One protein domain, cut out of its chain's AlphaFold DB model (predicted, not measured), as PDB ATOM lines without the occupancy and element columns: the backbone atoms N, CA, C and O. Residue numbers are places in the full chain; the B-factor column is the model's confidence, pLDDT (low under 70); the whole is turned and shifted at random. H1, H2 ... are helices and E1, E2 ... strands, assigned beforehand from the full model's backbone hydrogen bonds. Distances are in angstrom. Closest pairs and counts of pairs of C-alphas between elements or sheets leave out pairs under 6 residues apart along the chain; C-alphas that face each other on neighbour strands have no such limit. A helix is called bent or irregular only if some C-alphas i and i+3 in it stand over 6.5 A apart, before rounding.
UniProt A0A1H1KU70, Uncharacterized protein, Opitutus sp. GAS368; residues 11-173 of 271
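This is residues 11 to 173 of the 271 residues of an uncharacterized protein of Opitutus sp. GAS368 (UniProt A0A1H1KU70). A curled antiparallel sheet of five strands, like part of a barrel, makes one end of the domain, and five helices make the other: H5 sits in the middle of them with H1 and H3 packed on it, H2 packs on H3, and H4 meets H3 near its start and slants away. Residues 130 to 136 and 153 to 158 stick out from the body. The printed part has 163 residues with five named strands and five named helices, in the order E1 E2 H1 H2 E3 E4 E5 H3 H4 H5; the sheet order is E2 E1 E4 E3 E5 and the class is mixed, helices and strands. It is compact, with a radius of gyration of the C-alphas of 16.5 A and spans of 55 by 38 by 27 A.

Find C-alpha 11 at (-8.905, -11.830, 16.515), where E1, residues 11 to 15, begins; E2, residues 21 to 26, follows. H1, residues 42 to 58, is 25.1 A long, has a kink of 34 degrees near residue 51, and is only just irregular: C-alphas 51 and 54 are 6.7 A apart. H2 is residues 62 to 68. E3, residues 69 to 79, measures 25.5 A and bends by 70 degrees at residue 76; E4 is 82 to 87 and E5 100 to 103. From C-alpha 112 at (7.394, -6.657, 7.644), H3 runs 28.6 A to residue 131. H4, residues 140 to 156, is 24.2 A long, and H5, residues 163 to 171, ends at (-0.177, -1.431, -7.187).

Look first at the strongly twisted sheet: N 14 and O 22 of the hairpin E1 and E2 are 2.8 A apart, N 13 of E1 and O 83 of E4 3.0 A, N 84 and O 76 of the hairpin E3 and E4 2.8 A, and N 72 of E3 and O 100 of E5 2.8 A. E3 is staggered, pairing with E5 over 69 to 72 and with E4 over 72 to 79. H1, H2 and H3 only graze the sheet, H3 with residues 112 to 116. H5 touches H1, C-alphas Leu 51 and Leu 171 being closest at 6.3 A, and H3, Thr 121 and Ile 170 at 5.9 A, each at a shallow tilt of 27 degrees, the same way. H3 touches H2 with residues 112 to 119 alone, C-alphas Ala 68 and Tyr 113 closest at 4.2 A, and H4 with residues 121 to 125 alone, Arg 122 and Val 140 closest at 6.0 A. Every O i to N i+4 pair is within hydrogen-bond range in H2, H3, H4 and H5, but 8 of 13 in H1.

The C-alphas of Leu 78 and Glu 135 are farthest apart, at 54.7 A. The links E2 to H1 and E4 to E5 are long. The printed part has no cut, and no printed residue is under 70 in pLDDT.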
ATOM      1  N   CYS A  11      -8.259 -13.133  16.514       97.06
ATOM      2  CA  CYS A  11      -8.905 -11.830  16.515       97.06
ATOM      3  C   CYS A  11     -10.404 -11.988  16.231       97.06
ATOM      4  O   CYS A  11     -10.866 -13.022  15.734       97.06
ATOM      5  N   VAL A  12     -11.183 -10.988  16.616       97.56
ATOM      6  CA  VAL A  12     -12.578 -10.816  16.213       97.56
ATOM      7  C   VAL A  12     -12.613  -9.639  15.264       97.56
ATOM      8  O   VAL A  12     -12.026  -8.600  15.556       97.56
ATOM      9  N   VAL A  13     -13.291  -9.812  14.137       97.69
ATOM     10  CA  VAL A  13     -13.398  -8.787  13.100       97.69
ATOM     11  C   VAL A  13     -14.863  -8.474  12.834       97.69
ATOM     12  O   VAL A  13     -15.745  -9.311  13.054       97.69
ATOM     13  N   ARG A  14     -15.113  -7.247  12.396       96.44
ATOM     14  CA  ARG A  14     -16.418  -6.621  12.202       96.44
ATOM     15  C   ARG A  14     -16.490  -6.065  10.786       96.44
ATOM     16  O   ARG A  14     -15.573  -5.364  10.372       96.44
ATOM     17  N   LEU A  15     -17.602  -6.297  10.098       95.12
ATOM     18  CA  LEU A  15     -17.905  -5.578   8.865       95.12
ATOM     19  C   LEU A  15     -18.308  -4.129   9.199       95.12
ATOM     20  O   LEU A  15     -19.205  -3.904  10.018       95.12
ATOM     21  N   GLY A  16     -17.600  -3.163   8.623       92.00
ATOM     22  CA  GLY A  16     -17.870  -1.733   8.736       92.00
ATOM     23  C   GLY A  16     -19.020  -1.272   7.839       92.00
ATOM     24  O   GLY A  16     -19.519  -2.018   6.997       92.00
ATOM     25  N   GLU A  17     -19.449  -0.022   8.029       90.50
ATOM     26  CA  GLU A  17     -20.445   0.633   7.163       90.50
ATOM     27  C   GLU A  17     -19.891   0.910   5.758       90.50
ATOM     28  O   GLU A  17     -20.642   1.011   4.798       90.50
ATOM     29  N   ASP A  18     -18.567   0.965   5.639       89.69
ATOM     30  CA  ASP A  18     -17.799   1.100   4.403       89.69
ATOM     31  C   ASP A  18     -17.602  -0.235   3.662       89.69
ATOM     32  O   ASP A  18     -16.818  -0.311   2.721       89.69
ATOM     33  N   HIS A  19     -18.294  -1.294   4.096       90.25
ATOM     34  CA  HIS A  19     -18.184  -2.660   3.576       90.25
ATOM     35  C   HIS A  19     -16.792  -3.302   3.707       90.25
ATOM     36  O   HIS A  19     -16.563  -4.371   3.138       90.25
ATOM     37  N   ASN A  20     -15.901  -2.720   4.513       94.62
ATOM     38  CA  ASN A  20     -14.590  -3.284   4.811       94.62
ATOM     39  C   ASN A  20     -14.562  -4.024   6.152       94.62
ATOM     40  O   ASN A  20     -15.423  -3.831   7.016       94.62
ATOM     41  N   TRP A  21     -13.556  -4.878   6.343       97.12
ATOM     42  CA  TRP A  21     -13.372  -5.623   7.584       97.12
ATOM     43  C   TRP A  21     -12.388  -4.921   8.518       97.12
ATOM     44  O   TRP A  21     -11.247  -4.631   8.173       97.12
ATOM     45  N   TRP A  22     -12.830  -4.716   9.754       97.12
ATOM     46  CA  TRP A  22     -12.072  -4.030  10.795       97.12
ATOM     47  C   TRP A  22     -11.874  -4.948  11.995       97.12
ATOM     48  O   TRP A  22     -12.770  -5.719  12.353       97.12
ATOM     49  N   VAL A  23     -10.712  -4.872  12.636       97.00
ATOM     50  CA  VAL A  23     -10.424  -5.628  13.857       97.00
ATOM     51  C   VAL A  23     -11.163  -4.987  15.033       97.00
ATOM     52  O   VAL A  23     -11.157  -3.778  15.216       97.00
ATOM     53  N   ASP A  24     -11.849  -5.810  15.821       95.94
ATOM     54  CA  ASP A  24     -12.673  -5.389  16.961       95.94
ATOM     55  C   ASP A  24     -12.066  -5.870  18.288       95.94
ATOM     56  O   ASP A  24     -12.044  -5.135  19.271       95.94
ATOM     57  N   GLU A  25     -11.522  -7.092  18.316       95.69
ATOM     58  CA  GLU A  25     -10.822  -7.641  19.482       95.69
ATOM     59  C   GLU A  25      -9.614  -8.481  19.054       95.69
ATOM     60  O   GLU A  25      -9.638  -9.153  18.021       95.69
ATOM     61  N   VAL A  26      -8.575  -8.515  19.888       96.38
ATOM     62  CA  VAL A  26      -7.338  -9.271  19.649       96.38
ATOM     63  C   VAL A  26      -6.933 -10.070  20.880       96.38
ATOM     64  O   VAL A  26      -7.217  -9.691  22.017       96.38
ATOM     65  N   SER A  27      -6.216 -11.172  20.663       95.00
ATOM     66  CA  SER A  27      -5.653 -11.967  21.758       95.00
ATOM     67  C   SER A  27      -4.478 -11.289  22.473       95.00
ATOM     68  O   SER A  27      -4.106 -11.731  23.559       95.00
ATOM     69  N   ASP A  28      -3.873 -10.264  21.863       92.50
ATOM     70  CA  ASP A  28      -2.713  -9.542  22.391       92.50
ATOM     71  C   ASP A  28      -2.906  -8.012  22.339       92.50
ATOM     72  O   ASP A  28      -2.301  -7.335  21.509       92.50
ATOM     73  N   PRO A  29      -3.731  -7.448  23.238       90.19
ATOM     74  CA  PRO A  29      -4.017  -6.011  23.279       90.19
ATOM     75  C   PRO A  29      -2.847  -5.163  23.808       90.19
ATOM     76  O   PRO A  29      -2.999  -3.964  24.008       90.19
ATOM     77  N   VAL A  30      -1.702  -5.777  24.135       90.25
ATOM     78  CA  VAL A  30      -0.511  -5.049  24.602       90.25
ATOM     79  C   VAL A  30       0.317  -4.552  23.422       90.25
ATOM     80  O   VAL A  30       0.890  -3.471  23.508       90.25
ATOM     81  N   HIS A  31       0.396  -5.346  22.352       88.62
ATOM     82  CA  HIS A  31       1.205  -5.035  21.171       88.62
ATOM     83  C   HIS A  31       0.369  -4.587  19.974       88.62
ATOM     84  O   HIS A  31       0.922  -3.995  19.056       88.62
ATOM     85  N   TRP A  32      -0.935  -4.868  19.981       91.75
ATOM     86  CA  TRP A  32      -1.848  -4.509  18.905       91.75
ATOM     87  C   TRP A  32      -2.843  -3.464  19.385       91.75
ATOM     88  O   TRP A  32      -3.587  -3.712  20.339       91.75
ATOM     89  N   ASP A  33      -2.873  -2.329  18.691       90.50
ATOM     90  CA  ASP A  33      -3.992  -1.398  18.763       90.50
ATOM     91  C   ASP A  33      -5.071  -1.847  17.776       90.50
ATOM     92  O   ASP A  33      -4.772  -2.230  16.648       90.50
ATOM     93  N   VAL A  34      -6.323  -1.861  18.223       91.88
ATOM     94  CA  VAL A  34      -7.471  -2.229  17.382       91.88
ATOM     95  C   VAL A  34      -8.139  -1.003  16.769       91.88
ATOM     96  O   VAL A  34      -8.930  -1.151  15.840       91.88
ATOM     97  N   ASP A  35      -7.851   0.198  17.277       90.25
ATOM     98  CA  ASP A  35      -8.454   1.422  16.764       90.25
ATOM     99  C   ASP A  35      -7.925   1.723  15.355       90.25
ATOM    100  O   ASP A  35      -6.733   1.922  15.148       90.25
ATOM    101  N   GLY A  36      -8.816   1.683  14.362       87.88
ATOM    102  CA  GLY A  36      -8.448   1.847  12.953       87.88
ATOM    103  C   GLY A  36      -7.678   0.673  12.330       87.88
ATOM    104  O   GLY A  36      -7.271   0.776  11.174       87.88
ATOM    105  N   LEU A  37      -7.503  -0.457  13.026       94.31
ATOM    106  CA  LEU A  37      -6.816  -1.620  12.460       94.31
ATOM    107  C   LEU A  37      -7.734  -2.365  11.483       94.31
ATOM    108  O   LEU A  37      -8.722  -2.994  11.878       94.31
ATOM    109  N   SER A  38      -7.401  -2.312  10.197       95.81
ATOM    110  CA  SER A  38      -8.106  -3.059   9.152       95.81
ATOM    111  C   SER A  38      -7.515  -4.452   8.933       95.81
ATOM    112  O   SER A  38      -6.376  -4.745   9.297       95.81
ATOM    113  N   ILE A  39      -8.313  -5.340   8.343       97.38
ATOM    114  CA  ILE A  39      -7.887  -6.679   7.937       97.38
ATOM    115  C   ILE A  39      -8.368  -6.947   6.516       97.38
ATOM    116  O   ILE A  39      -9.492  -6.615   6.153       97.38
ATOM    117  N   ILE A  40      -7.516  -7.573   5.713       98.06
ATOM    118  CA  ILE A  40      -7.799  -7.842   4.310       98.06
ATOM    119  C   ILE A  40      -8.592  -9.145   4.215       98.06
ATOM    120  O   ILE A  40      -8.176 -10.180   4.749       98.06
ATOM    121  N   ASP A  41      -9.750  -9.103   3.562       97.12
ATOM    122  CA  ASP A  41     -10.581 -10.290   3.369       97.12
ATOM    123  C   ASP A  41     -10.088 -11.162   2.200       97.12
ATOM    124  O   ASP A  41      -9.332 -10.691   1.349       97.12
ATOM    125  N   PRO A  42     -10.515 -12.434   2.105       96.75
ATOM    126  CA  PRO A  42     -10.012 -13.342   1.079       96.75
ATOM    127  C   PRO A  42     -10.179 -12.846  -0.367       96.75
ATOM    128  O   PRO A  42      -9.348 -13.168  -1.209       96.75
ATOM    129  N   ARG A  43     -11.230 -12.073  -0.675       96.50
ATOM    130  CA  ARG A  43     -11.445 -11.521  -2.025       96.50
ATOM    131  C   ARG A  43     -10.459 -10.400  -2.327       96.50
ATOM    132  O   ARG A  43      -9.929 -10.331  -3.428       96.50
ATOM    133  N   GLN A  44     -10.208  -9.542  -1.344       97.38
ATOM    134  CA  GLN A  44      -9.189  -8.503  -1.438       97.38
ATOM    135  C   GLN A  44      -7.782  -9.109  -1.568       97.38
ATOM    136  O   GLN A  44      -6.979  -8.612  -2.352       97.38
ATOM    137  N   VAL A  45      -7.494 -10.213  -0.862       97.50
ATOM    138  CA  VAL A  45      -6.240 -10.968  -1.035       97.50
ATOM    139  C   VAL A  45      -6.111 -11.487  -2.466       97.50
ATOM    140  O   VAL A  45      -5.078 -11.252  -3.087       97.50
ATOM    141  N   ASP A  46      -7.148 -12.143  -3.005       96.44
ATOM    142  CA  ASP A  46      -7.142 -12.633  -4.391       96.44
ATOM    143  C   ASP A  46      -6.832 -11.485  -5.376       96.44
ATOM    144  O   ASP A  46      -5.976 -11.628  -6.247       96.44
ATOM    145  N   HIS A  47      -7.459 -10.320  -5.187       97.25
ATOM    146  CA  HIS A  47      -7.226  -9.146  -6.028       97.25
ATOM    147  C   HIS A  47      -5.790  -8.609  -5.929       97.25
ATOM    148  O   HIS A  47      -5.153  -8.337  -6.944       97.25
ATOM    149  N   ILE A  48      -5.231  -8.513  -4.719       97.62
ATOM    150  CA  ILE A  48      -3.826  -8.122  -4.538       97.62
ATOM    151  C   ILE A  48      -2.894  -9.104  -5.265       97.62
ATOM    152  O   ILE A  48      -1.920  -8.681  -5.887       97.62
ATOM    153  N   ILE A  49      -3.186 -10.408  -5.225       95.94
ATOM    154  CA  ILE A  49      -2.390 -11.427  -5.924       95.94
ATOM    155  C   ILE A  49      -2.422 -11.206  -7.442       95.94
ATOM    156  O   ILE A  49      -1.373 -11.310  -8.082       95.94
ATOM    157  N   GLU A  50      -3.581 -10.867  -8.010       96.62
ATOM    158  CA  GLU A  50      -3.717 -10.528  -9.433       96.62
ATOM    159  C   GLU A  50      -2.861  -9.311  -9.811       96.62
ATOM    160  O   GLU A  50      -2.135  -9.353 -10.804       96.62
ATOM    161  N   LEU A  51      -2.880  -8.258  -8.992       96.88
ATOM    162  CA  LEU A  51      -2.095  -7.040  -9.216       96.88
ATOM    163  C   LEU A  51      -0.580  -7.248  -9.051       96.88
ATOM    164  O   LEU A  51       0.231  -6.566  -9.680       96.88
ATOM    165  N   ILE A  52      -0.184  -8.199  -8.208       96.31
ATOM    166  CA  ILE A  52       1.215  -8.567  -7.980       96.31
ATOM    167  C   ILE A  52       1.776  -9.428  -9.118       96.31
ATOM    168  O   ILE A  52       2.987  -9.398  -9.353       96.31
ATOM    169  N   ASP A  53       0.947 -10.207  -9.819       95.50
ATOM    170  CA  ASP A  53       1.416 -11.176 -10.818       95.50
ATOM    171  C   ASP A  53       2.330 -10.552 -11.897       95.50
ATOM    172  O   ASP A  53       3.432 -11.077 -12.103       95.50
ATOM    173  N   PRO A  54       2.014  -9.374 -12.481       95.44
ATOM    174  CA  PRO A  54       2.914  -8.688 -13.411       95.44
ATOM    175  C   PRO A  54       4.264  -8.296 -12.795       95.44
ATOM    176  O   PRO A  54       5.286  -8.301 -13.478       95.44
ATOM    177  N   LEU A  55       4.311  -7.987 -11.493       96.44
ATOM    178  CA  LEU A  55       5.539  -7.572 -10.805       96.44
ATOM    179  C   LEU A  55       6.542  -8.723 -10.633       96.44
ATOM    180  O   LEU A  55       7.723  -8.477 -10.359       96.44
ATOM    181  N   ARG A  56       6.121  -9.980 -10.830       94.88
ATOM    182  CA  ARG A  56       7.004 -11.160 -10.760       94.88
ATOM    183  C   ARG A  56       8.149 -11.085 -11.760       94.88
ATOM    184  O   ARG A  56       9.287 -11.385 -11.398       94.88
ATOM    185  N   GLU A  57       7.892 -10.595 -12.971       95.44
ATOM    186  CA  GLU A  57       8.931 -10.399 -13.993       95.44
ATOM    187  C   GLU A  57       9.957  -9.323 -13.594       95.44
ATOM    188  O   GLU A  57      11.101  -9.327 -14.055       95.44
ATOM    189  N   TYR A  58       9.584  -8.440 -12.667       95.62
ATOM    190  CA  TYR A  58      10.398  -7.317 -12.213       95.62
ATOM    191  C   TYR A  58      11.216  -7.617 -10.956       95.62
ATOM    192  O   TYR A  58      12.069  -6.792 -10.601       95.62
ATOM    193  N   GLY A  59      11.037  -8.800 -10.358       96.06
ATOM    194  CA  GLY A  59      11.729  -9.242  -9.148       96.06
ATOM    195  C   GLY A  59      10.867  -9.205  -7.888       96.06
ATOM    196  O   GLY A  59      11.402  -8.947  -6.811       96.06
ATOM    197  N   PHE A  60       9.555  -9.430  -8.010       97.75
ATOM    198  CA  PHE A  60       8.691  -9.630  -6.848       97.75
ATOM    199  C   PHE A  60       9.213 -10.746  -5.937       97.75
ATOM    200  O   PHE A  60       9.681 -11.783  -6.404       97.75
ATOM    201  N   ASP A  61       9.124 -10.507  -4.630       97.50
ATOM    202  CA  ASP A  61       9.637 -11.392  -3.593       97.50
ATOM    203  C   ASP A  61       8.447 -11.850  -2.757       97.50
ATOM    204  O   ASP A  61       7.905 -11.104  -1.937       97.50
ATOM    205  N   SER A  62       8.024 -13.085  -3.009       96.19
ATOM    206  CA  SER A  62       6.914 -13.717  -2.306       96.19
ATOM    207  C   SER A  62       7.159 -13.821  -0.802       96.19
ATOM    208  O   SER A  62       6.203 -13.733  -0.037       96.19
ATOM    209  N   ASP A  63       8.415 -13.926  -0.356       96.69
ATOM    210  CA  ASP A  63       8.734 -14.023   1.068       96.69
ATOM    211  C   ASP A  63       8.504 -12.691   1.796       96.69
ATOM    212  O   ASP A  63       8.302 -12.687   3.011       96.69
ATOM    213  N   LEU A  64       8.554 -11.550   1.096       96.56
ATOM    214  CA  LEU A  64       8.174 -10.257   1.675       96.56
ATOM    215  C   LEU A  64       6.662 -10.183   1.892       96.56
ATOM    216  O   LEU A  64       6.230  -9.821   2.981       96.56
ATOM    217  N   PHE A  65       5.874 -10.617   0.908       97.00
ATOM    218  CA  PHE A  65       4.416 -10.686   1.029       97.00
ATOM    219  C   PHE A  65       3.976 -11.637   2.146       97.00
ATOM    220  O   PHE A  65       3.240 -11.242   3.043       97.00
ATOM    221  N   GLU A  66       4.484 -12.870   2.162       96.50
ATOM    222  CA  GLU A  66       4.101 -13.868   3.173       96.50
ATOM    223  C   GLU A  66       4.499 -13.457   4.601       96.50
ATOM    224  O   GLU A  66       3.875 -13.886   5.569       96.50
ATOM    225  N   ARG A  67       5.538 -12.626   4.762       95.94
ATOM    226  CA  ARG A  67       5.925 -12.077   6.073       95.94
ATOM    227  C   ARG A  67       5.131 -10.839   6.469       95.94
ATOM    228  O   ARG A  67       4.985 -10.609   7.666       95.94
ATOM    229  N   ALA A  68       4.660 -10.055   5.503       97.06
ATOM    230  CA  ALA A  68       3.891  -8.838   5.740       97.06
ATOM    231  C   ALA A  68       2.505  -9.111   6.328       97.06
ATOM    232  O   ALA A  68       1.944  -8.237   6.983       97.06
ATOM    233  N   PHE A  69       1.966 -10.314   6.120       97.25
ATOM    234  CA  PHE A  69       0.620 -10.665   6.550       97.25
ATOM    235  C   PHE A  69       0.595 -11.877   7.480       97.25
ATOM    236  O   PHE A  69       1.254 -12.894   7.273       97.25
ATOM    237  N   ILE A  70      -0.252 -11.793   8.499       96.56
ATOM    238  CA  ILE A  70      -0.582 -12.896   9.389       96.56
ATOM    239  C   ILE A  70      -1.877 -13.537   8.868       96.56
ATOM    240  O   ILE A  70      -2.924 -12.886   8.898       96.56
ATOM    241  N   PRO A  71      -1.846 -14.802   8.413       97.25
ATOM    242  CA  PRO A  71      -3.021 -15.451   7.856       97.25
ATOM    243  C   PRO A  71      -3.972 -15.938   8.951       97.25
ATOM    244  O   PRO A  71      -3.573 -16.539   9.958       97.25
ATOM    245  N   PHE A  72      -5.262 -15.732   8.713       97.69
ATOM    246  CA  PHE A  72      -6.350 -16.037   9.628       97.69
ATOM    247  C   PHE A  72      -7.467 -16.798   8.916       97.69
ATOM    248  O   PHE A  72      -7.894 -16.436   7.826       97.69
ATOM    249  N   ARG A  73      -7.997 -17.833   9.569       96.69
ATOM    250  CA  ARG A  73      -9.172 -18.574   9.089       96.69
ATOM    251  C   ARG A  73     -10.387 -18.306   9.959       96.69
ATOM    252  O   ARG A  73     -10.257 -18.105  11.172       96.69
ATOM    253  N   ILE A  74     -11.572 -18.373   9.364       96.44
ATOM    254  CA  ILE A  74     -12.830 -18.263  10.105       96.44
ATOM    255  C   ILE A  74     -12.987 -19.490  11.005       96.44
ATOM    256  O   ILE A  74     -12.860 -20.630  10.567       96.44
ATOM    257  N   THR A  75     -13.286 -19.258  12.283       96.25
ATOM    258  CA  THR A  75     -13.576 -20.339  13.241       96.25
ATOM    259  C   THR A  75     -15.011 -20.337  13.719       96.25
ATOM    260  O   THR A  75     -15.563 -21.397  14.007       96.25
ATOM    261  N   LYS A  76     -15.617 -19.155  13.845       95.50
ATOM    262  CA  LYS A  76     -16.974 -19.018  14.361       95.50
ATOM    263  C   LYS A  76     -17.600 -17.718  13.883       95.50
ATOM    264  O   LYS A  76     -16.992 -16.663  14.025       95.50
ATOM    265  N   ASP A  77     -18.836 -17.793  13.413       95.12
ATOM    266  CA  ASP A  77     -19.685 -16.619  13.235       95.12
ATOM    267  C   ASP A  77     -20.263 -16.193  14.599       95.12
ATOM    268  O   ASP A  77     -20.814 -17.013  15.344       95.12
ATOM    269  N   LEU A  78     -20.070 -14.926  14.967       93.75
ATOM    270  CA  LEU A  78     -20.576 -14.338  16.212       93.75
ATOM    271  C   LEU A  78     -21.899 -13.579  15.996       93.75
ATOM    272  O   LEU A  78     -22.501 -13.117  16.969       93.75
ATOM    273  N   GLY A  79     -22.375 -13.498  14.752       92.62
ATOM    274  CA  GLY A  79     -23.572 -12.778  14.344       92.62
ATOM    275  C   GLY A  79     -23.364 -11.265  14.276       92.62
ATOM    276  O   GLY A  79     -22.349 -10.725  14.714       92.62
ATOM    277  N   LYS A  80     -24.363 -10.558  13.728       89.25
ATOM    278  CA  LYS A  80     -24.359  -9.085  13.578       89.25
ATOM    279  C   LYS A  80     -23.134  -8.550  12.813       89.25
ATOM    280  O   LYS A  80     -22.595  -7.510  13.173       89.25
ATOM    281  N   GLY A  81     -22.675  -9.289  11.801       90.00
ATOM    282  CA  GLY A  81     -21.500  -8.911  11.011       90.00
ATOM    283  C   GLY A  81     -20.165  -9.062  11.746       90.00
ATOM    284  O   GLY A  81     -19.187  -8.452  11.324       90.00
ATOM    285  N   LYS A  82     -20.107  -9.842  12.838       95.81
ATOM    286  CA  LYS A  82     -18.864 -10.166  13.550       95.81
ATOM    287  C   LYS A  82     -18.474 -11.625  13.360       95.81
ATOM    288  O   LYS A  82     -19.298 -12.518  13.546       95.81
ATOM    289  N   VAL A  83     -17.196 -11.881  13.100       97.25
ATOM    290  CA  VAL A  83     -16.650 -13.241  12.990       97.25
ATOM    291  C   VAL A  83     -15.381 -13.387  13.820       97.25
ATOM    292  O   VAL A  83     -14.588 -12.458  13.960       97.25
ATOM    293  N   ARG A  84     -15.191 -14.571  14.404       97.31
ATOM    294  CA  ARG A  84     -13.974 -14.939  15.128       97.31
ATOM    295  C   ARG A  84     -13.023 -15.659  14.191       97.31
ATOM    296  O   ARG A  84     -13.362 -16.708  13.628       97.31
ATOM    297  N   LEU A  85     -11.805 -15.154  14.125       97.94
ATOM    298  CA  LEU A  85     -10.728 -15.715  13.338       97.94
ATOM    299  C   LEU A  85      -9.675 -16.371  14.236       97.94
ATOM    300  O   LEU A  85      -9.452 -15.942  15.369       97.94
ATOM    301  N   ALA A  86      -9.015 -17.408  13.729       97.31
ATOM    302  CA  ALA A  86      -7.842 -17.999  14.368       97.31
ATOM    303  C   ALA A  86      -6.662 -18.002  13.405       97.31
ATOM    304  O   ALA A  86      -6.823 -18.304  12.220       97.31
ATOM    305  N   ARG A  87      -5.481 -17.680  13.932       96.25
ATOM    306  CA  ARG A  87      -4.243 -17.654  13.166       96.25
ATOM    307  C   ARG A  87      -3.953 -19.041  12.603       96.25
ATOM    308  O   ARG A  87      -4.066 -20.048  13.306       96.25
ATOM    309  N   THR A  88      -3.538 -19.080  11.346       95.12
ATOM    310  CA  THR A  88      -3.018 -20.280  10.689       95.12
ATOM    311  C   THR A  88      -1.547 -20.079  10.312       95.12
ATOM    312  O   THR A  88      -0.958 -19.023  10.540       95.12
ATOM    313  N   LYS A  89      -0.918 -21.141   9.815       92.81
ATOM    314  CA  LYS A  89       0.445 -21.126   9.260       92.81
ATOM    315  C   LYS A  89       0.456 -21.459   7.766       92.81
ATOM    316  O   LYS A  89       1.526 -21.698   7.219       92.81
ATOM    317  N   GLN A  90      -0.718 -21.569   7.147       93.00
ATOM    318  CA  GLN A  90      -0.820 -21.761   5.704       93.00
ATOM    319  C   GLN A  90      -0.377 -20.472   4.996       93.00
ATOM    320  O   GLN A  90      -0.812 -19.402   5.427       93.00
ATOM    321  N   PRO A  91       0.471 -20.571   3.960       93.81
ATOM    322  CA  PRO A  91       0.866 -19.423   3.144       93.81
ATOM    323  C   PRO A  91      -0.342 -18.861   2.389       93.81
ATOM    324  O   PRO A  91      -1.204 -19.626   1.962       93.81
ATOM    325  N   LEU A  92      -0.409 -17.545   2.212       94.62
ATOM    326  CA  LEU A  92      -1.518 -16.884   1.519       94.62
ATOM    327  C   LEU A  92      -1.486 -17.130   0.005       94.62
ATOM    328  O   LEU A  92      -2.535 -17.349  -0.590       94.62
ATOM    329  N   LEU A  93      -0.301 -17.137  -0.613       93.00
ATOM    330  CA  LEU A  93      -0.138 -17.236  -2.069       93.00
ATOM    331  C   LEU A  93      -0.413 -18.638  -2.624       93.00
ATOM    332  O   LEU A  93      -0.774 -18.780  -3.791       93.00
ATOM    333  N   GLU A  94      -0.194 -19.675  -1.815       89.62
ATOM    334  CA  GLU A  94      -0.316 -21.080  -2.238       89.62
ATOM    335  C   GLU A  94      -1.540 -21.787  -1.634       89.62
ATOM    336  O   GLU A  94      -1.811 -22.945  -1.955       89.62
ATOM    337  N   SER A  95      -2.271 -21.127  -0.733       89.81
ATOM    338  CA  SER A  95      -3.431 -21.720  -0.071       89.81
ATOM    339  C   SER A  95      -4.671 -21.690  -0.963       89.81
ATOM    340  O   SER A  95      -5.084 -20.644  -1.448       89.81
ATOM    341  N   GLU A  96      -5.340 -22.837  -1.089       88.94
ATOM    342  CA  GLU A  96      -6.689 -22.920  -1.674       88.94
ATOM    343  C   GLU A  96      -7.787 -22.479  -0.681       88.94
ATOM    344  O   GLU A  96      -8.932 -22.239  -1.068       88.94
ATOM    345  N   GLU A  97      -7.464 -22.385   0.614       91.94
ATOM    346  CA  GLU A  97      -8.380 -21.906   1.652       91.94
ATOM    347  C   GLU A  97      -8.540 -20.383   1.570       91.94
ATOM    348  O   GLU A  97      -7.570 -19.651   1.377       91.94
ATOM    349  N   LYS A  98      -9.769 -19.899   1.770       93.12
ATOM    350  CA  LYS A  98     -10.088 -18.468   1.820       93.12
ATOM    351  C   LYS A  98      -9.690 -17.885   3.176       93.12
ATOM    352  O   LYS A  98     -10.446 -17.960   4.145       93.12
ATOM    353  N   LEU A  99      -8.481 -17.332   3.223       97.12
ATOM    354  CA  LEU A  99      -7.853 -16.782   4.420       97.12
ATOM    355  C   LEU A  99      -7.943 -15.253   4.443       97.12
ATOM    356  O   LEU A  99      -7.779 -14.592   3.424       97.12
ATOM    357  N   PHE A 100      -8.183 -14.708   5.630       98.00
ATOM    358  CA  PHE A 100      -7.984 -13.293   5.916       98.00
ATOM    359  C   PHE A 100      -6.494 -13.023   6.117       98.00
ATOM    360  O   PHE A 100      -5.779 -13.864   6.669       98.00
ATOM    361  N   ALA A 101      -6.046 -11.834   5.735       97.94
ATOM    362  CA  ALA A 101      -4.670 -11.388   5.881       97.94
ATOM    363  C   ALA A 101      -4.630 -10.147   6.776       97.94
ATOM    364  O   ALA A 101      -5.138  -9.087   6.414       97.94
ATOM    365  N   LEU A 102      -4.043 -10.282   7.967       97.44
ATOM    366  CA  LEU A 102      -3.809  -9.152   8.863       97.44
ATOM    367  C   LEU A 102      -2.407  -8.584   8.620       97.44
ATOM    368  O   LEU A 102      -1.445  -9.320   8.842       97.44
ATOM    369  N   PRO A 103      -2.267  -7.316   8.210       96.12
ATOM    370  CA  PRO A 103      -0.963  -6.673   8.066       96.12
ATOM    371  C   PRO A 103      -0.184  -6.631   9.393       96.12
ATOM    372  O   PRO A 103      -0.747  -6.292  10.433       96.12
ATOM    373  N   ASP A 104       1.106  -6.974   9.374       94.75
ATOM    374  CA  ASP A 104       2.001  -6.851  10.533       94.75
ATOM    375  C   ASP A 104       2.529  -5.414  10.657       94.75
ATOM    376  O   ASP A 104       3.615  -5.080  10.178       94.75
ATOM    377  N   VAL A 105       1.705  -4.567  11.281       93.12
ATOM    378  CA  VAL A 105       1.913  -3.116  11.467       93.12
ATOM    379  C   VAL A 105       2.415  -2.751  12.868       93.12
ATOM    380  O   VAL A 105       2.326  -1.602  13.282       93.12
ATOM    381  N   ILE A 106       2.942  -3.717  13.633       91.06
ATOM    382  CA  ILE A 106       3.463  -3.451  14.990       91.06
ATOM    383  C   ILE A 106       4.611  -2.425  14.953       91.06
ATOM    384  O   ILE A 106       4.767  -1.625  15.875       91.06
ATOM    385  N   ASP A 107       5.425  -2.474  13.900       91.19
ATOM    386  CA  ASP A 107       6.471  -1.496  13.604       91.19
ATOM    387  C   ASP A 107       6.160  -0.867  12.241       91.19
ATOM    388  O   ASP A 107       6.416  -1.463  11.198       91.19
ATOM    389  N   GLU A 108       5.550   0.318  12.251       87.94
ATOM    390  CA  GLU A 108       5.106   1.011  11.034       87.94
ATOM    391  C   GLU A 108       6.276   1.489  10.154       87.94
ATOM    392  O   GLU A 108       6.091   1.689   8.959       87.94
ATOM    393  N   GLU A 109       7.481   1.659  10.715       88.38
ATOM    394  CA  GLU A 109       8.645   2.181   9.982       88.38
ATOM    395  C   GLU A 109       9.595   1.076   9.498       88.38
ATOM    396  O   GLU A 109      10.225   1.221   8.456       88.38
ATOM    397  N   ASN A 110       9.760  -0.005  10.267       91.94
ATOM    398  CA  ASN A 110      10.745  -1.062   9.987       91.94
ATOM    399  C   ASN A 110      10.147  -2.476  10.064       91.94
ATOM    400  O   ASN A 110      10.879  -3.466  10.177       91.94
ATOM    401  N   GLY A 111       8.819  -2.582  10.080       94.12
ATOM    402  CA  GLY A 111       8.112  -3.851  10.163       94.12
ATOM    403  C   GLY A 111       8.008  -4.583   8.824       94.12
ATOM    404  O   GLY A 111       8.276  -4.020   7.760       94.12
ATOM    405  N   PRO A 112       7.563  -5.852   8.852       96.25
ATOM    406  CA  PRO A 112       7.394  -6.657   7.644       96.25
ATOM    407  C   PRO A 112       6.438  -6.038   6.620       96.25
ATOM    408  O   PRO A 112       6.645  -6.203   5.420       96.25
ATOM    409  N   TYR A 113       5.398  -5.342   7.086       96.62
ATOM    410  CA  TYR A 113       4.456  -4.662   6.206       96.62
ATOM    411  C   TYR A 113       5.085  -3.442   5.514       96.62
ATOM    412  O   TYR A 113       4.951  -3.311   4.300       96.62
ATOM    413  N   ALA A 114       5.857  -2.621   6.235       96.25
ATOM    414  CA  ALA A 114       6.596  -1.495   5.656       96.25
ATOM    415  C   ALA A 114       7.603  -1.962   4.585       96.25
ATOM    416  O   ALA A 114       7.597  -1.458   3.463       96.25
ATOM    417  N   ASP A 115       8.380  -3.014   4.881       97.62
ATOM    418  CA  ASP A 115       9.296  -3.638   3.915       97.62
ATOM    419  C   ASP A 115       8.569  -4.093   2.630       97.62
ATOM    420  O   ASP A 115       9.127  -4.044   1.526       97.62
ATOM    421  N   PHE A 116       7.332  -4.582   2.767       98.00
ATOM    422  CA  PHE A 116       6.505  -4.998   1.640       98.00
ATOM    423  C   PHE A 116       6.027  -3.806   0.809       98.00
ATOM    424  O   PHE A 116       6.176  -3.865  -0.414       98.00
ATOM    425  N   LEU A 117       5.537  -2.730   1.435       97.31
ATOM    426  CA  LEU A 117       5.141  -1.498   0.739       97.31
ATOM    427  C   LEU A 117       6.308  -0.910  -0.067       97.31
ATOM    428  O   LEU A 117       6.178  -0.682  -1.271       97.31
ATOM    429  N   ASP A 118       7.487  -0.780   0.544       97.06
ATOM    430  CA  ASP A 118       8.708  -0.313  -0.130       97.06
ATOM    431  C   ASP A 118       9.080  -1.188  -1.334       97.06
ATOM    432  O   ASP A 118       9.606  -0.733  -2.360       97.06
ATOM    433  N   HIS A 119       8.859  -2.496  -1.218       98.06
ATOM    434  CA  HIS A 119       9.127  -3.437  -2.296       98.06
ATOM    435  C   HIS A 119       8.173  -3.255  -3.471       98.06
ATOM    436  O   HIS A 119       8.637  -3.071  -4.601       98.06
ATOM    437  N   ILE A 120       6.863  -3.251  -3.224       98.06
ATOM    438  CA  ILE A 120       5.875  -3.101  -4.297       98.06
ATOM    439  C   ILE A 120       5.949  -1.720  -4.953       98.06
ATOM    440  O   ILE A 120       5.845  -1.649  -6.177       98.06
ATOM    441  N   THR A 121       6.260  -0.653  -4.208       97.75
ATOM    442  CA  THR A 121       6.452   0.697  -4.766       97.75
ATOM    443  C   THR A 121       7.622   0.727  -5.744       97.75
ATOM    444  O   THR A 121       7.481   1.171  -6.888       97.75
ATOM    445  N   ARG A 122       8.780   0.172  -5.358       97.94
ATOM    446  CA  ARG A 122       9.956   0.088  -6.245       97.94
ATOM    447  C   ARG A 122       9.669  -0.708  -7.514       97.94
ATOM    448  O   ARG A 122      10.117  -0.323  -8.597       97.94
ATOM    449  N   LEU A 123       8.948  -1.820  -7.391       97.94
ATOM    450  CA  LEU A 123       8.588  -2.652  -8.537       97.94
ATOM    451  C   LEU A 123       7.570  -1.966  -9.442       97.94
ATOM    452  O   LEU A 123       7.746  -2.003 -10.660       97.94
ATOM    453  N   ARG A 124       6.570  -1.284  -8.877       96.69
ATOM    454  CA  ARG A 124       5.585  -0.522  -9.645       96.69
ATOM    455  C   ARG A 124       6.246   0.591 -10.450       96.69
ATOM    456  O   ARG A 124       6.019   0.685 -11.652       96.69
ATOM    457  N   VAL A 125       7.128   1.381  -9.836       96.31
ATOM    458  CA  VAL A 125       7.885   2.434 -10.539       96.31
ATOM    459  C   VAL A 125       8.709   1.848 -11.685       96.31
ATOM    460  O   VAL A 125       8.775   2.420 -12.775       96.31
ATOM    461  N   LYS A 126       9.336   0.688 -11.467       96.00
ATOM    462  CA  LYS A 126      10.110  -0.001 -12.504       96.00
ATOM    463  C   LYS A 126       9.223  -0.481 -13.659       96.00
ATOM    464  O   LYS A 126       9.601  -0.267 -14.806       96.00
ATOM    465  N   LEU A 127       8.067  -1.076 -13.355       95.12
ATOM    466  CA  LEU A 127       7.067  -1.508 -14.336       95.12
ATOM    467  C   LEU A 127       6.591  -0.323 -15.187       95.12
ATOM    468  O   LEU A 127       6.680  -0.368 -16.410       95.12
ATOM    469  N   ILE A 128       6.150   0.764 -14.549       94.62
ATOM    470  CA  ILE A 128       5.634   1.963 -15.230       94.62
ATOM    471  C   ILE A 128       6.682   2.555 -16.171       94.62
ATOM    472  O   ILE A 128       6.387   2.816 -17.331       94.62
ATOM    473  N   ASN A 129       7.918   2.725 -15.695       94.50
ATOM    474  CA  ASN A 129       9.010   3.270 -16.505       94.50
ATOM    475  C   ASN A 129       9.413   2.382 -17.692       94.50
ATOM    476  O   ASN A 129      10.135   2.843 -18.575       94.50
ATOM    477  N   GLU A 130       9.047   1.099 -17.676       94.00
ATOM    478  CA  GLU A 130       9.305   0.176 -18.780       94.00
ATOM    479  C   GLU A 130       8.132   0.114 -19.764       94.00
ATOM    480  O   GLU A 130       8.355   0.011 -20.971       94.00
ATOM    481  N   LEU A 131       6.896   0.202 -19.265       92.25
ATOM    482  CA  LEU A 131       5.683   0.157 -20.082       92.25
ATOM    483  C   LEU A 131       5.347   1.500 -20.743       92.25
ATOM    484  O   LEU A 131       4.814   1.512 -21.853       92.25
ATOM    485  N   LEU A 132       5.629   2.620 -20.073       90.94
ATOM    486  CA  LEU A 132       5.287   3.962 -20.535       90.94
ATOM    487  C   LEU A 132       6.518   4.700 -21.069       90.94
ATOM    488  O   LEU A 132       7.582   4.707 -20.453       90.94
ATOM    489  N   ASP A 133       6.347   5.386 -22.199       87.25
ATOM    490  CA  ASP A 133       7.360   6.285 -22.766       87.25
ATOM    491  C   ASP A 133       7.224   7.680 -22.140       87.25
ATOM    492  O   ASP A 133       6.624   8.591 -22.714       87.25
ATOM    493  N   LEU A 134       7.708   7.814 -20.905       88.50
ATOM    494  CA  LEU A 134       7.675   9.068 -20.149       88.50
ATOM    495  C   LEU A 134       8.802  10.015 -20.600       88.50
ATOM    496  O   LEU A 134       9.913   9.576 -20.902       88.50
ATOM    497  N   GLU A 135       8.542  11.328 -20.592       86.00
ATOM    498  CA  GLU A 135       9.570  12.344 -20.888       86.00
ATOM    499  C   GLU A 135      10.719  12.299 -19.865       86.00
ATOM    500  O   GLU A 135      11.895  12.384 -20.229       86.00
ATOM    501  N   GLU A 136      10.370  12.107 -18.592       88.69
ATOM    502  CA  GLU A 136      11.293  11.863 -17.493       88.69
ATOM    503  C   GLU A 136      10.886  10.586 -16.755       88.69
ATOM    504  O   GLU A 136       9.703  10.280 -16.611       88.69
ATOM    505  N   LYS A 137      11.884   9.814 -16.315       91.25
ATOM    506  CA  LYS A 137      11.620   8.585 -15.571       91.25
ATOM    507  C   LYS A 137      11.081   8.924 -14.196       91.25
ATOM    508  O   LYS A 137      11.739   9.637 -13.447       91.25
ATOM    509  N   LEU A 138       9.965   8.298 -13.863       92.94
ATOM    510  CA  LEU A 138       9.368   8.353 -12.545       92.94
ATOM    511  C   LEU A 138      10.338   7.785 -11.506       92.94
ATOM    512  O   LEU A 138      10.921   6.711 -11.706       92.94
ATOM    513  N   THR A 139      10.504   8.487 -10.398       94.50
ATOM    514  CA  THR A 139      11.294   8.027  -9.256       94.50
ATOM    515  C   THR A 139      10.398   7.474  -8.153       94.50
ATOM    516  O   THR A 139       9.198   7.728  -8.112       94.50
ATOM    517  N   VAL A 140      10.983   6.671  -7.263       95.12
ATOM    518  CA  VAL A 140      10.267   6.110  -6.105       95.12
ATOM    519  C   VAL A 140       9.808   7.237  -5.182       95.12
ATOM    520  O   VAL A 140       8.636   7.276  -4.830       95.12
ATOM    521  N   ASP A 141      10.700   8.191  -4.901       95.31
ATOM    522  CA  ASP A 141      10.424   9.353  -4.051       95.31
ATOM    523  C   ASP A 141       9.213  10.161  -4.560       95.31
ATOM    524  O   ASP A 141       8.340  10.520  -3.780       95.31
ATOM    525  N   GLU A 142       9.092  10.382  -5.877       93.56
ATOM    526  CA  GLU A 142       7.946  11.102  -6.462       93.56
ATOM    527  C   GLU A 142       6.611  10.361  -6.317       93.56
ATOM    528  O   GLU A 142       5.563  11.002  -6.204       93.56
ATOM    529  N   VAL A 143       6.625   9.026  -6.370       94.44
ATOM    530  CA  VAL A 143       5.419   8.209  -6.164       94.44
ATOM    531  C   VAL A 143       5.043   8.197  -4.692       94.44
ATOM    532  O   VAL A 143       3.880   8.409  -4.363       94.44
ATOM    533  N   GLU A 144       6.018   8.008  -3.802       93.75
ATOM    534  CA  GLU A 144       5.791   8.066  -2.359       93.75
ATOM    535  C   GLU A 144       5.233   9.420  -1.922       93.75
ATOM    536  O   GLU A 144       4.296   9.462  -1.128       93.75
ATOM    537  N   ASP A 145       5.766  10.521  -2.453       93.62
ATOM    538  CA  ASP A 145       5.289  11.863  -2.124       93.62
ATOM    539  C   ASP A 145       3.822  12.051  -2.548       93.62
ATOM    540  O   ASP A 145       3.010  12.523  -1.752       93.62
ATOM    541  N   GLN A 146       3.440  11.597  -3.747       92.12
ATOM    542  CA  GLN A 146       2.045  11.651  -4.211       92.12
ATOM    543  C   GLN A 146       1.105  10.780  -3.367       92.12
ATOM    544  O   GLN A 146       0.002  11.208  -3.013       92.12
ATOM    545  N   LEU A 147       1.531   9.565  -3.014       92.19
ATOM    546  CA  LEU A 147       0.742   8.668  -2.169       92.19
ATOM    547  C   LEU A 147       0.562   9.245  -0.759       92.19
ATOM    548  O   LEU A 147      -0.552   9.238  -0.232       92.19
ATOM    549  N   ARG A 148       1.619   9.826  -0.177       90.81
ATOM    550  CA  ARG A 148       1.556  10.499   1.131       90.81
ATOM    551  C   ARG A 148       0.632  11.708   1.115       90.81
ATOM    552  O   ARG A 148      -0.082  11.926   2.090       90.81
ATOM    553  N   GLU A 149       0.616  12.493   0.039       89.19
ATOM    554  CA  GLU A 149      -0.329  13.608  -0.097       89.19
ATOM    555  C   GLU A 149      -1.784  13.121  -0.061       89.19
ATOM    556  O   GLU A 149      -2.603  13.704   0.656       89.19
ATOM    557  N   SER A 150      -2.098  12.025  -0.764       84.81
ATOM    558  CA  SER A 150      -3.434  11.414  -0.737       84.81
ATOM    559  C   SER A 150      -3.805  10.914   0.661       84.81
ATOM    560  O   SER A 150      -4.848  11.289   1.192       84.81
ATOM    561  N   GLN A 151      -2.924  10.134   1.293       84.94
ATOM    562  CA  GLN A 151      -3.146   9.602   2.643       84.94
ATOM    563  C   GLN A 151      -3.303  10.718   3.689       84.94
ATOM    564  O   GLN A 151      -4.144  10.637   4.585       84.94
ATOM    565  N   ASN A 152      -2.526  11.798   3.575       86.81
ATOM    566  CA  ASN A 152      -2.628  12.946   4.473       86.81
ATOM    567  C   ASN A 152      -3.959  13.699   4.302       86.81
ATOM    568  O   ASN A 152      -4.492  14.216   5.283       86.81
ATOM    569  N   ASN A 153      -4.517  13.751   3.090       87.19
ATOM    570  CA  ASN A 153      -5.847  14.321   2.876       87.19
ATOM    571  C   ASN A 153      -6.922  13.491   3.589       87.19
ATOM    572  O   ASN A 153      -7.734  14.066   4.314       87.19
ATOM    573  N   ASP A 154      -6.874  12.161   3.477       86.31
ATOM    574  CA  ASP A 154      -7.798  11.269   4.191       86.31
ATOM    575  C   ASP A 154      -7.680  11.428   5.713       86.31
ATOM    576  O   ASP A 154      -8.690  11.522   6.418       86.31
ATOM    577  N   PHE A 155      -6.451  11.564   6.219       84.44
ATOM    578  CA  PHE A 155      -6.199  11.826   7.633       84.44
ATOM    579  C   PHE A 155      -6.791  13.167   8.100       84.44
ATOM    580  O   PHE A 155      -7.425  13.230   9.155       84.44
ATOM    581  N   ILE A 156      -6.636  14.242   7.317       87.56
ATOM    582  CA  ILE A 156      -7.222  15.561   7.625       87.56
ATOM    583  C   ILE A 156      -8.755  15.503   7.613       87.56
ATOM    584  O   ILE A 156      -9.403  16.176   8.418       87.56
ATOM    585  N   GLU A 157      -9.338  14.692   6.731       85.44
ATOM    586  CA  GLU A 157     -10.782  14.447   6.658       85.44
ATOM    587  C   GLU A 157     -11.292  13.499   7.759       85.44
ATOM    588  O   GLU A 157     -12.505  13.351   7.928       85.44
ATOM    589  N   GLY A 158     -10.392  12.896   8.543       80.75
ATOM    590  CA  GLY A 158     -10.724  11.964   9.619       80.75
ATOM    591  C   GLY A 158     -11.211  10.603   9.120       80.75
ATOM    592  O   GLY A 158     -11.918   9.905   9.849       80.75
ATOM    593  N   LYS A 159     -10.871  10.234   7.882       81.94
ATOM    594  CA  LYS A 159     -11.184   8.926   7.304       81.94
ATOM    595  C   LYS A 159     -10.110   7.922   7.710       81.94
ATOM    596  O   LYS A 159      -8.920   8.176   7.543       81.94
ATOM    597  N   ALA A 160     -10.531   6.773   8.229       82.56
ATOM    598  CA  ALA A 160      -9.621   5.655   8.439       82.56
ATOM    599  C   ALA A 160      -9.246   5.062   7.076       82.56
ATOM    600  O   ALA A 160     -10.124   4.656   6.313       82.56
ATOM    601  N   VAL A 161      -7.949   5.019   6.772       85.31
ATOM    602  CA  VAL A 161      -7.448   4.396   5.546       85.31
ATOM    603  C   VAL A 161      -7.395   2.889   5.768       85.31
ATOM    604  O   VAL A 161      -6.755   2.403   6.699       85.31
ATOM    605  N   HIS A 162      -8.099   2.140   4.925       94.06
ATOM    606  CA  HIS A 162      -8.032   0.686   4.952       94.06
ATOM    607  C   HIS A 162      -6.738   0.215   4.273       94.06
ATOM    608  O   HIS A 162      -6.427   0.664   3.172       94.06
ATOM    609  N   LEU A 163      -6.024  -0.737   4.878       93.75
ATOM    610  CA  LEU A 163      -4.716  -1.221   4.399       93.75
ATOM    611  C   LEU A 163      -4.785  -1.821   2.982       93.75
ATOM    612  O   LEU A 163      -3.864  -1.667   2.190       93.75
ATOM    613  N   PHE A 164      -5.915  -2.436   2.608       96.38
ATOM    614  CA  PHE A 164      -6.170  -2.816   1.207       96.38
ATOM    615  C   PHE A 164      -6.049  -1.620   0.249       96.38
ATOM    616  O   PHE A 164      -5.378  -1.734  -0.769       96.38
ATOM    617  N   GLY A 165      -6.652  -0.478   0.603       94.88
ATOM    618  CA  GLY A 165      -6.621   0.741  -0.202       94.88
ATOM    619  C   GLY A 165      -5.214   1.312  -0.355       94.88
ATOM    620  O   GLY A 165      -4.862   1.789  -1.427       94.88
ATOM    621  N   GLU A 166      -4.384   1.211   0.684       94.44
ATOM    622  CA  GLU A 166      -2.970   1.593   0.623       94.44
ATOM    623  C   GLU A 166      -2.182   0.720  -0.365       94.44
ATOM    624  O   GLU A 166      -1.455   1.240  -1.213       94.44
ATOM    625  N   ILE A 167      -2.365  -0.602  -0.305       97.12
ATOM    626  CA  ILE A 167      -1.699  -1.539  -1.217       97.12
ATOM    627  C   ILE A 167      -2.146  -1.292  -2.660       97.12
ATOM    628  O   ILE A 167      -1.303  -1.197  -3.553       97.12
ATOM    629  N   THR A 168      -3.455  -1.172  -2.908       96.62
ATOM    630  CA  THR A 168      -3.979  -0.931  -4.260       96.62
ATOM    631  C   THR A 168      -3.577   0.442  -4.780       96.62
ATOM    632  O   THR A 168      -3.235   0.559  -5.948       96.62
ATOM    633  N   ALA A 169      -3.505   1.473  -3.928       95.69
ATOM    634  CA  ALA A 169      -3.022   2.790  -4.340       95.69
ATOM    635  C   ALA A 169      -1.596   2.728  -4.910       95.69
ATOM    636  O   ALA A 169      -1.294   3.432  -5.870       95.69
ATOM    637  N   ILE A 170      -0.738   1.852  -4.371       96.88
ATOM    638  CA  ILE A 170       0.587   1.583  -4.939       96.88
ATOM    639  C   ILE A 170       0.477   0.722  -6.198       96.88
ATOM    640  O   ILE A 170       1.015   1.084  -7.243       96.88
ATOM    641  N   LEU A 171      -0.177  -0.438  -6.111       96.69
ATOM    642  CA  LEU A 171      -0.177  -1.431  -7.187       96.69
ATOM    643  C   LEU A 171      -0.885  -0.951  -8.457       96.69
ATOM    644  O   LEU A 171      -0.455  -1.340  -9.542       96.69
ATOM    645  N   ASP A 172      -1.881  -0.077  -8.332       95.12
ATOM    646  CA  ASP A 172      -2.624   0.537  -9.436       95.12
ATOM    647  C   ASP A 172      -2.145   1.951  -9.769       95.12
ATOM    648  O   ASP A 172      -2.692   2.589 -10.667       95.12
ATOM    649  N   PHE A 173      -1.093   2.446  -9.106       95.06
ATOM    650  CA  PHE A 173      -0.587   3.796  -9.339       95.06
ATOM    651  C   PHE A 173      -0.324   4.035 -10.830       95.06
ATOM    652  O   PHE A 173       0.393   3.260 -11.474       95.06
TER     653      PHE A 173